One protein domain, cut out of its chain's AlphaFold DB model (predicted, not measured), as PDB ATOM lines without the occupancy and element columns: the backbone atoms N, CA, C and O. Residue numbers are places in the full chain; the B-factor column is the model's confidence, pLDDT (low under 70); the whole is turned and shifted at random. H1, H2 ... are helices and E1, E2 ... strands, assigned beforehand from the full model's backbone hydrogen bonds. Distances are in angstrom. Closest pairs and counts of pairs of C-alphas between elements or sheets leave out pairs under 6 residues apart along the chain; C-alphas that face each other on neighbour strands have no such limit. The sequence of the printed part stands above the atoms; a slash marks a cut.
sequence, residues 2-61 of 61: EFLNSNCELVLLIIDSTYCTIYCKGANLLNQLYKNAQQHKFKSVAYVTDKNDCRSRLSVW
ATOM      1  N   GLU A   2      63.637  24.733 182.071       81.62
ATOM      2  CA  GLU A   2      63.555  26.036 182.771       81.62
ATOM      3  C   GLU A   2      62.151  26.655 182.809       81.62
ATOM      4  O   GLU A   2      61.692  27.051 183.875       81.62
ATOM      5  N   PHE A   3      61.415  26.668 181.692       85.19
ATOM      6  CA  PHE A   3      60.032  27.155 181.703       85.19
ATOM      7  C   PHE A   3      59.153  26.349 182.672       85.19
ATOM      8  O   PHE A   3      58.529  26.931 183.553       85.19
ATOM      9  N   LEU A   4      59.167  25.015 182.578       85.75
ATOM     10  CA  LEU A   4      58.354  24.135 183.427       85.75
ATOM     11  C   LEU A   4      58.668  24.302 184.923       85.75
ATOM     12  O   LEU A   4      57.740  24.333 185.725       85.75
ATOM     13  N   ASN A   5      59.942  24.501 185.273       89.38
ATOM     14  CA  ASN A   5      60.408  24.584 186.661       89.38
ATOM     15  C   ASN A   5      60.452  26.012 187.238       89.38
ATOM     16  O   ASN A   5      60.747  26.174 188.417       89.38
ATOM     17  N   SER A   6      60.205  27.048 186.435       90.75
ATOM     18  CA  SER A   6      60.191  28.445 186.902       90.75
ATOM     19  C   SER A   6      58.802  28.889 187.370       90.75
ATOM     20  O   SER A   6      57.808  28.221 187.110       90.75
ATOM     21  N   ASN A   7      58.702  30.074 187.972       92.88
ATOM     22  CA  ASN A   7      57.414  30.725 188.266       92.88
ATOM     23  C   ASN A   7      56.787  31.400 187.027       92.88
ATOM     24  O   ASN A   7      55.855  32.190 187.144       92.88
ATOM     25  N   CYS A   8      57.341  31.163 185.835       91.31
ATOM     26  CA  CYS A   8      56.783  31.672 184.593       91.31
ATOM     27  C   CYS A   8      55.530  30.866 184.224       91.31
ATOM     28  O   CYS A   8      55.597  29.646 184.079       91.31
ATOM     29  N   GLU A   9      54.405  31.553 184.037       91.88
ATOM     30  CA  GLU A   9      53.117  30.926 183.706       91.88
ATOM     31  C   GLU A   9      52.823  30.891 182.201       91.88
ATOM     32  O   GLU A   9      52.040  30.058 181.725       91.88
ATOM     33  N   LEU A  10      53.459  31.788 181.440       91.94
ATOM     34  CA  LEU A  10      53.202  31.985 180.020       91.94
ATOM     35  C   LEU A  10      54.476  32.376 179.270       91.94
ATOM     36  O   LEU A  10      55.201  33.276 179.687       91.94
ATOM     37  N   VAL A  11      54.696  31.738 178.122       91.50
ATOM     38  CA  VAL A  11      55.736  32.104 177.154       91.50
ATOM     39  C   VAL A  11      55.077  32.391 175.815       91.50
ATOM     40  O   VAL A  11      54.313  31.572 175.308       91.50
ATOM     41  N   LEU A  12      55.412  33.539 175.231       91.38
ATOM     42  CA  LEU A  12      55.042  33.915 173.874       91.38
ATOM     43  C   LEU A  12      56.299  33.880 173.004       91.38
ATOM     44  O   LEU A  12      57.216  34.671 173.202       91.38
ATOM     45  N   LEU A  13      56.329  32.961 172.046       89.81
ATOM     46  CA  LEU A  13      57.370  32.887 171.030       89.81
ATOM     47  C   LEU A  13      56.845  33.519 169.743       89.81
ATOM     48  O   LEU A  13      55.834  33.070 169.208       89.81
ATOM     49  N   ILE A  14      57.540  34.534 169.246       89.19
ATOM     50  CA  ILE A  14      57.211  35.223 167.997       89.19
ATOM     51  C   ILE A  14      58.300  34.858 166.992       89.19
ATOM     52  O   ILE A  14      59.478  35.076 167.267       89.19
ATOM     53  N   ILE A  15      57.913  34.259 165.867       84.12
ATOM     54  CA  ILE A  15      58.849  33.917 164.785       84.12
ATOM     55  C   ILE A  15      58.907  35.088 163.802       84.12
ATOM     56  O   ILE A  15      59.979  35.591 163.481       84.12
ATOM     57  N   ASP A  16      57.734  35.553 163.380       84.38
ATOM     58  CA  ASP A  16      57.532  36.753 162.579       84.38
ATOM     59  C   ASP A  16      56.243  37.462 163.038       84.38
ATOM     60  O   ASP A  16      55.567  37.015 163.968       84.38
ATOM     61  N   SER A  17      55.879  38.580 162.407       81.69
ATOM     62  CA  SER A  17      54.661  39.331 162.752       81.69
ATOM     63  C   SER A  17      53.351  38.573 162.478       81.69
ATOM     64  O   SER A  17      52.274  39.108 162.746       81.69
ATOM     65  N   THR A  18      53.421  37.345 161.954       84.06
ATOM     66  CA  THR A  18      52.275  36.535 161.530       84.06
ATOM     67  C   THR A  18      52.148  35.206 162.276       84.06
ATOM     68  O   THR A  18      51.028  34.725 162.457       84.06
ATOM     69  N   TYR A  19      53.252  34.643 162.770       88.25
ATOM     70  CA  TYR A  19      53.288  33.364 163.469       88.25
ATOM     71  C   TYR A  19      53.839  33.515 164.879       88.25
ATOM     72  O   TYR A  19      55.002  33.868 165.105       88.25
ATOM     73  N   CYS A  20      52.997  33.149 165.839       90.62
ATOM     74  CA  CYS A  20      53.387  33.016 167.226       90.62
ATOM     75  C   CYS A  20      53.009  31.645 167.788       90.62
ATOM     76  O   CYS A  20      52.108  30.959 167.305       90.62
ATOM     77  N   THR A  21      53.728  31.231 168.822       92.00
ATOM     78  CA  THR A  21      53.421  30.054 169.631       92.00
ATOM     79  C   THR A  21      53.290  30.494 171.080       92.00
ATOM     80  O   THR A  21      54.164  31.192 171.591       92.00
ATOM     81  N   ILE A  22      52.210  30.089 171.747       92.56
ATOM     82  CA  ILE A  22      51.991  30.385 173.165       92.56
ATOM     83  C   ILE A  22      52.072  29.083 173.953       92.56
ATOM     84  O   ILE A  22      51.298  28.159 173.706       92.56
ATOM     85  N   TYR A  23      52.984  29.034 174.920       91.62
ATOM     86  CA  TYR A  23      53.057  27.967 175.912       91.62
ATOM     87  C   TYR A  23      52.476  28.480 177.225       91.62
ATOM     88  O   TYR A  23      52.793  29.583 177.667       91.62
ATOM     89  N   CYS A  24      51.631  27.676 177.861       92.69
ATOM     90  CA  CYS A  24      50.992  28.017 179.124       92.69
ATOM     91  C   CYS A  24      50.890  26.769 180.001       92.69
ATOM     92  O   CYS A  24      50.578  25.689 179.500       92.69
ATOM     93  N   LYS A  25      51.143  26.916 181.306       92.19
ATOM     94  CA  LYS A  25      51.037  25.810 182.270       92.19
ATOM     95  C   LYS A  25      49.593  25.505 182.669       92.19
ATOM     96  O   LYS A  25      49.250  24.359 182.944       92.19
ATOM     97  N   GLY A  26      48.741  26.527 182.698       93.12
ATOM     98  CA  GLY A  26      47.349  26.407 183.116       93.12
ATOM     99  C   GLY A  26      46.425  25.976 181.979       93.12
ATOM    100  O   GLY A  26      46.185  26.739 181.046       93.12
ATOM    101  N   ALA A  27      45.805  24.801 182.100       91.56
ATOM    102  CA  ALA A  27      44.855  24.288 181.106       91.56
ATOM    103  C   ALA A  27      43.637  25.211 180.880       91.56
ATOM    104  O   ALA A  27      43.174  25.366 179.749       91.56
ATOM    105  N   ASN A  28      43.129  25.863 181.935       94.62
ATOM    106  CA  ASN A  28      42.010  26.800 181.804       94.62
ATOM    107  C   ASN A  28      42.400  28.048 180.993       94.62
ATOM    108  O   ASN A  28      41.687  28.428 180.064       94.62
ATOM    109  N   LEU A  29      43.559  28.640 181.301       93.56
ATOM    110  CA  LEU A  29      44.088  29.795 180.574       93.56
ATOM    111  C   LEU A  29      44.398  29.429 179.115       93.56
ATOM    112  O   LEU A  29      44.037  30.169 178.205       93.56
ATOM    113  N   LEU A  30      44.966  28.245 178.873       94.31
ATOM    114  CA  LEU A  30      45.211  27.723 177.529       94.31
ATOM    115  C   LEU A  30      43.917  27.613 176.698       94.31
ATOM    116  O   LEU A  30      43.889  28.010 175.534       94.31
ATOM    117  N   ASN A  31      42.825  27.118 177.289       94.31
ATOM    118  CA  ASN A  31      41.523  27.047 176.619       94.31
ATOM    119  C   ASN A  31      40.948  28.444 176.322       94.31
ATOM    120  O   ASN A  31      40.397  28.677 175.246       94.31
ATOM    121  N   GLN A  32      41.093  29.391 177.252       95.62
ATOM    122  CA  GLN A  32      40.675  30.779 177.039       95.62
ATOM    123  C   GLN A  32      41.461  31.441 175.901       95.62
ATOM    124  O   GLN A  32      40.854  32.076 175.041       95.62
ATOM    125  N   LEU A  33      42.778  31.232 175.838       95.00
ATOM    126  CA  LEU A  33      43.629  31.723 174.750       95.00
ATOM    127  C   LEU A  33      43.219  31.135 173.396       95.00
ATOM    128  O   LEU A  33      43.108  31.872 172.417       95.00
ATOM    129  N   TYR A  34      42.934  29.830 173.345       94.62
ATOM    130  CA  TYR A  34      42.471  29.168 172.126       94.62
ATOM    131  C   TYR A  34      41.146  29.763 171.628       94.62
ATOM    132  O   TYR A  34      41.036  30.164 170.469       94.62
ATOM    133  N   LYS A  35      40.155  29.907 172.520       95.69
ATOM    134  CA  LYS A  35      38.864  30.534 172.193       95.69
ATOM    135  C   LYS A  35      39.028  31.983 171.744       95.69
ATOM    136  O   LYS A  35      38.401  32.383 170.767       95.69
ATOM    137  N   ASN A  36      39.883  32.749 172.416       95.69
ATOM    138  CA  ASN A  36      40.188  34.126 172.039       95.69
ATOM    139  C   ASN A  36      40.769  34.191 170.615       95.69
ATOM    140  O   ASN A  36      40.313  34.981 169.791       95.69
ATOM    141  N   ALA A  37      41.711  33.305 170.279       94.75
ATOM    142  CA  ALA A  37      42.271  33.235 168.932       94.75
ATOM    143  C   ALA A  37      41.200  32.903 167.871       94.75
ATOM    144  O   ALA A  37      41.168  33.515 166.801       94.75
ATOM    145  N   GLN A  38      40.270  31.994 168.181       94.81
ATOM    146  CA  GLN A  38      39.137  31.694 167.300       94.81
ATOM    147  C   GLN A  38      38.191  32.894 167.129       94.81
ATOM    148  O   GLN A  38      37.800  33.210 166.006       94.81
ATOM    149  N   GLN A  39      37.850  33.593 168.215       97.25
ATOM    150  CA  GLN A  39      36.976  34.775 168.190       97.25
ATOM    151  C   GLN A  39      37.564  35.912 167.348       97.25
ATOM    152  O   GLN A  39      36.846  36.556 166.584       97.25
ATOM    153  N   HIS A  40      38.880  36.103 167.423       95.50
ATOM    154  CA  HIS A  40      39.610  37.083 166.620       95.50
ATOM    155  C   HIS A  40      39.950  36.596 165.201       95.50
ATOM    156  O   HIS A  40      40.633  37.302 164.459       95.50
ATOM    157  N   LYS A  41      39.435  35.429 164.787       94.56
ATOM    158  CA  LYS A  41      39.588  34.864 163.437       94.56
ATOM    159  C   LYS A  41      41.049  34.667 163.018       94.56
ATOM    160  O   LYS A  41      41.368  34.750 161.828       94.56
ATOM    161  N   PHE A  42      41.931  34.376 163.978       92.19
ATOM    162  CA  PHE A  42      43.271  33.903 163.649       92.19
ATOM    163  C   PHE A  42      43.162  32.612 162.833       92.19
ATOM    164  O   PHE A  42      42.294  31.767 163.067       92.19
ATOM    165  N   LYS A  43      44.031  32.477 161.834       91.06
ATOM    166  CA  LYS A  43      44.070  31.296 160.968       91.06
ATOM    167  C   LYS A  43      45.009  30.252 161.564       91.06
ATOM    168  O   LYS A  43      45.950  30.600 162.269       91.06
ATOM    169  N   SER A  44      44.751  28.980 161.260       89.31
ATOM    170  CA  SER A  44      45.634  27.862 161.627       89.31
ATOM    171  C   SER A  44      45.898  27.721 163.135       89.31
ATOM    172  O   SER A  44      46.985  27.322 163.545       89.31
ATOM    173  N   VAL A  45      44.902  28.034 163.973       92.06
ATOM    174  CA  VAL A  45      44.999  27.884 165.434       92.06
ATOM    175  C   VAL A  45      44.950  26.400 165.806       92.06
ATOM    176  O   VAL A  45      43.918  25.743 165.650       92.06
ATOM    177  N   ALA A  46      46.054  25.876 166.332       91.38
ATOM    178  CA  ALA A  46      46.185  24.481 166.739       91.38
ATOM    179  C   ALA A  46      46.924  24.361 168.076       91.38
ATOM    180  O   ALA A  46      47.744  25.210 168.426       91.38
ATOM    181  N   TYR A  47      46.642  23.288 168.817       89.94
ATOM    182  CA  TYR A  47      47.422  22.957 170.002       89.94
ATOM    183  C   TYR A  47      48.797  22.440 169.617       89.94
ATOM    184  O   TYR A  47      48.939  21.610 168.716       89.94
ATOM    185  N   VAL A  48      49.796  22.895 170.361       85.94
ATOM    186  CA  VAL A  48      51.133  22.324 170.318       85.94
ATOM    187  C   VAL A  48      51.146  21.032 171.128       85.94
ATOM    188  O   VAL A  48      50.658  20.989 172.255       85.94
ATOM    189  N   THR A  49      51.682  19.974 170.537       84.12
ATOM    190  CA  THR A  49      51.823  18.643 171.128       84.12
ATOM    191  C   THR A  49      53.237  18.140 170.883       84.12
ATOM    192  O   THR A  49      53.925  18.601 169.975       84.12
ATOM    193  N   ASP A  50      53.640  17.126 171.638       75.81
ATOM    194  CA  ASP A  50      54.891  16.384 171.463       75.81
ATOM    195  C   ASP A  50      55.099  15.847 170.033       75.81
ATOM    196  O   ASP A  50      56.228  15.612 169.609       75.81
ATOM    197  N   LYS A  51      54.015  15.692 169.263       76.12
ATOM    198  CA  LYS A  51      54.053  15.222 167.872       76.12
ATOM    199  C   LYS A  51      54.294  16.321 166.844       76.12
ATOM    200  O   LYS A  51      54.781  16.019 165.760       76.12
ATOM    201  N   ASN A  52      53.890  17.559 167.133       77.44
ATOM    202  CA  ASN A  52      53.965  18.665 166.170       77.44
ATOM    203  C   ASN A  52      55.003  19.731 166.538       77.44
ATOM    204  O   ASN A  52      55.317  20.574 165.700       77.44
ATOM    205  N   ASP A  53      55.566  19.665 167.743       76.06
ATOM    206  CA  ASP A  53      56.653  20.525 168.178       76.06
ATOM    207  C   ASP A  53      57.767  19.695 168.813       76.06
ATOM    208  O   ASP A  53      57.678  19.232 169.949       76.06
ATOM    209  N   CYS A  54      58.846  19.512 168.054       72.00
ATOM    210  CA  CYS A  54      60.030  18.789 168.504       72.00
ATOM    211  C   CYS A  54      60.969  19.659 169.361       72.00
ATOM    212  O   CYS A  54      62.069  19.217 169.702       72.00
ATOM    213  N   ARG A  55      60.594  20.907 169.684       74.94
ATOM    214  CA  ARG A  55      61.428  21.790 170.505       74.94
ATOM    215  C   ARG A  55      61.525  21.236 171.924       74.94
ATOM    216  O   ARG A  55      60.586  21.277 172.710       74.94
ATOM    217  N   SER A  56      62.719  20.784 172.283       70.44
ATOM    218  CA  SER A  56      63.056  20.359 173.645       70.44
ATOM    219  C   SER A  56      63.573  21.508 174.522       70.44
ATOM    220  O   SER A  56      63.641  21.382 175.750       70.44
ATOM    221  N   ARG A  57      63.924  22.650 173.910       73.56
ATOM    222  CA  ARG A  57      64.441  23.842 174.591       73.56
ATOM    223  C   ARG A  57      63.869  25.125 173.987       73.56
ATOM    224  O   ARG A  57      63.788  25.262 172.772       73.56
ATOM    225  N   LEU A  58      63.533  26.069 174.862       73.56
ATOM    226  CA  LEU A  58      63.217  27.452 174.521       73.56
ATOM    227  C   LEU A  58      64.437  28.285 174.922       73.56
ATOM    228  O   LEU A  58      64.710  28.418 176.109       73.56
ATOM    229  N   SER A  59      65.210  28.769 173.953       66.19
ATOM    230  CA  SER A  59      66.338  29.674 174.198       66.19
ATOM    231  C   SER A  59      66.240  30.854 173.244       66.19
ATOM    232  O   SER A  59      66.116  30.643 172.039       66.19
ATOM    233  N   VAL A  60      66.291  32.065 173.791       53.94
ATOM    234  CA  VAL A  60      66.425  33.309 173.028       53.94
ATOM    235  C   VAL A  60      67.923  33.583 172.882       53.94
ATOM    236  O   VAL A  60      68.657  33.406 173.856       53.94
ATOM    237  N   TRP A  61      68.366  33.921 171.672       49.25
ATOM    238  CA  TRP A  61      69.732  34.369 171.386       49.25
ATOM    239  C   TRP A  61      69.801  35.891 171.409       49.25
ATOM    240  O   TRP A  61      68.818  36.513 170.946       49.25
TER     241      TRP A  61
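This is residues 2 to 61 of the 61 residues of the protein "DUF2691 family protein" of Bacillus megaterium (UniProt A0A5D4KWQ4). A small two-stranded hairpin, E1 and E2, stands in the middle, with the longer helix H2 beside E2 and the short helix H1 on the E1 side. From H2 a long tail without named elements, residues 40 to 61, runs back past the hairpin; its residues 49 to 56 stick out. The 60 printed residues hold H1, E1, E2, H2 in that order, mixed helices and strands, with under half in named elements. The whole is only just compact, close to loose, radius of gyration of the C-alphas 12.2 A, spanning 32 by 26 by 22 A.

H1, residues 2 to 5, begins at C-alpha 2 (63.555, 26.036, 182.771). E1, residues 10 to 14, and E2, residues 20 to 24, each measure 13.1 A. H2, residues 27 to 39, measures 18.4 A and ends at C-alpha 39 (36.976, 34.775, 168.190).

Hairpin E1 and E2 is antiparallel at 168 degrees, with N 11 and O 23 2.9 A apart, within hydrogen-bond range. The closest C-alphas of E2 and H2, Cys 24 and Leu 30, are 6.0 A apart; those of H1 and E1, Phe 3 and Val 11, 8.0 A. H1 and H2 are apart. In H2 every O i to N i+4 pair is within hydrogen-bond range; H1 is too short for one.

The printed part has no cut, and the three links are tight. The farthest C-alphas, Gln 39 and Trp 61, are 32.9 A apart. Residues 59 to 61 have pLDDT under 70.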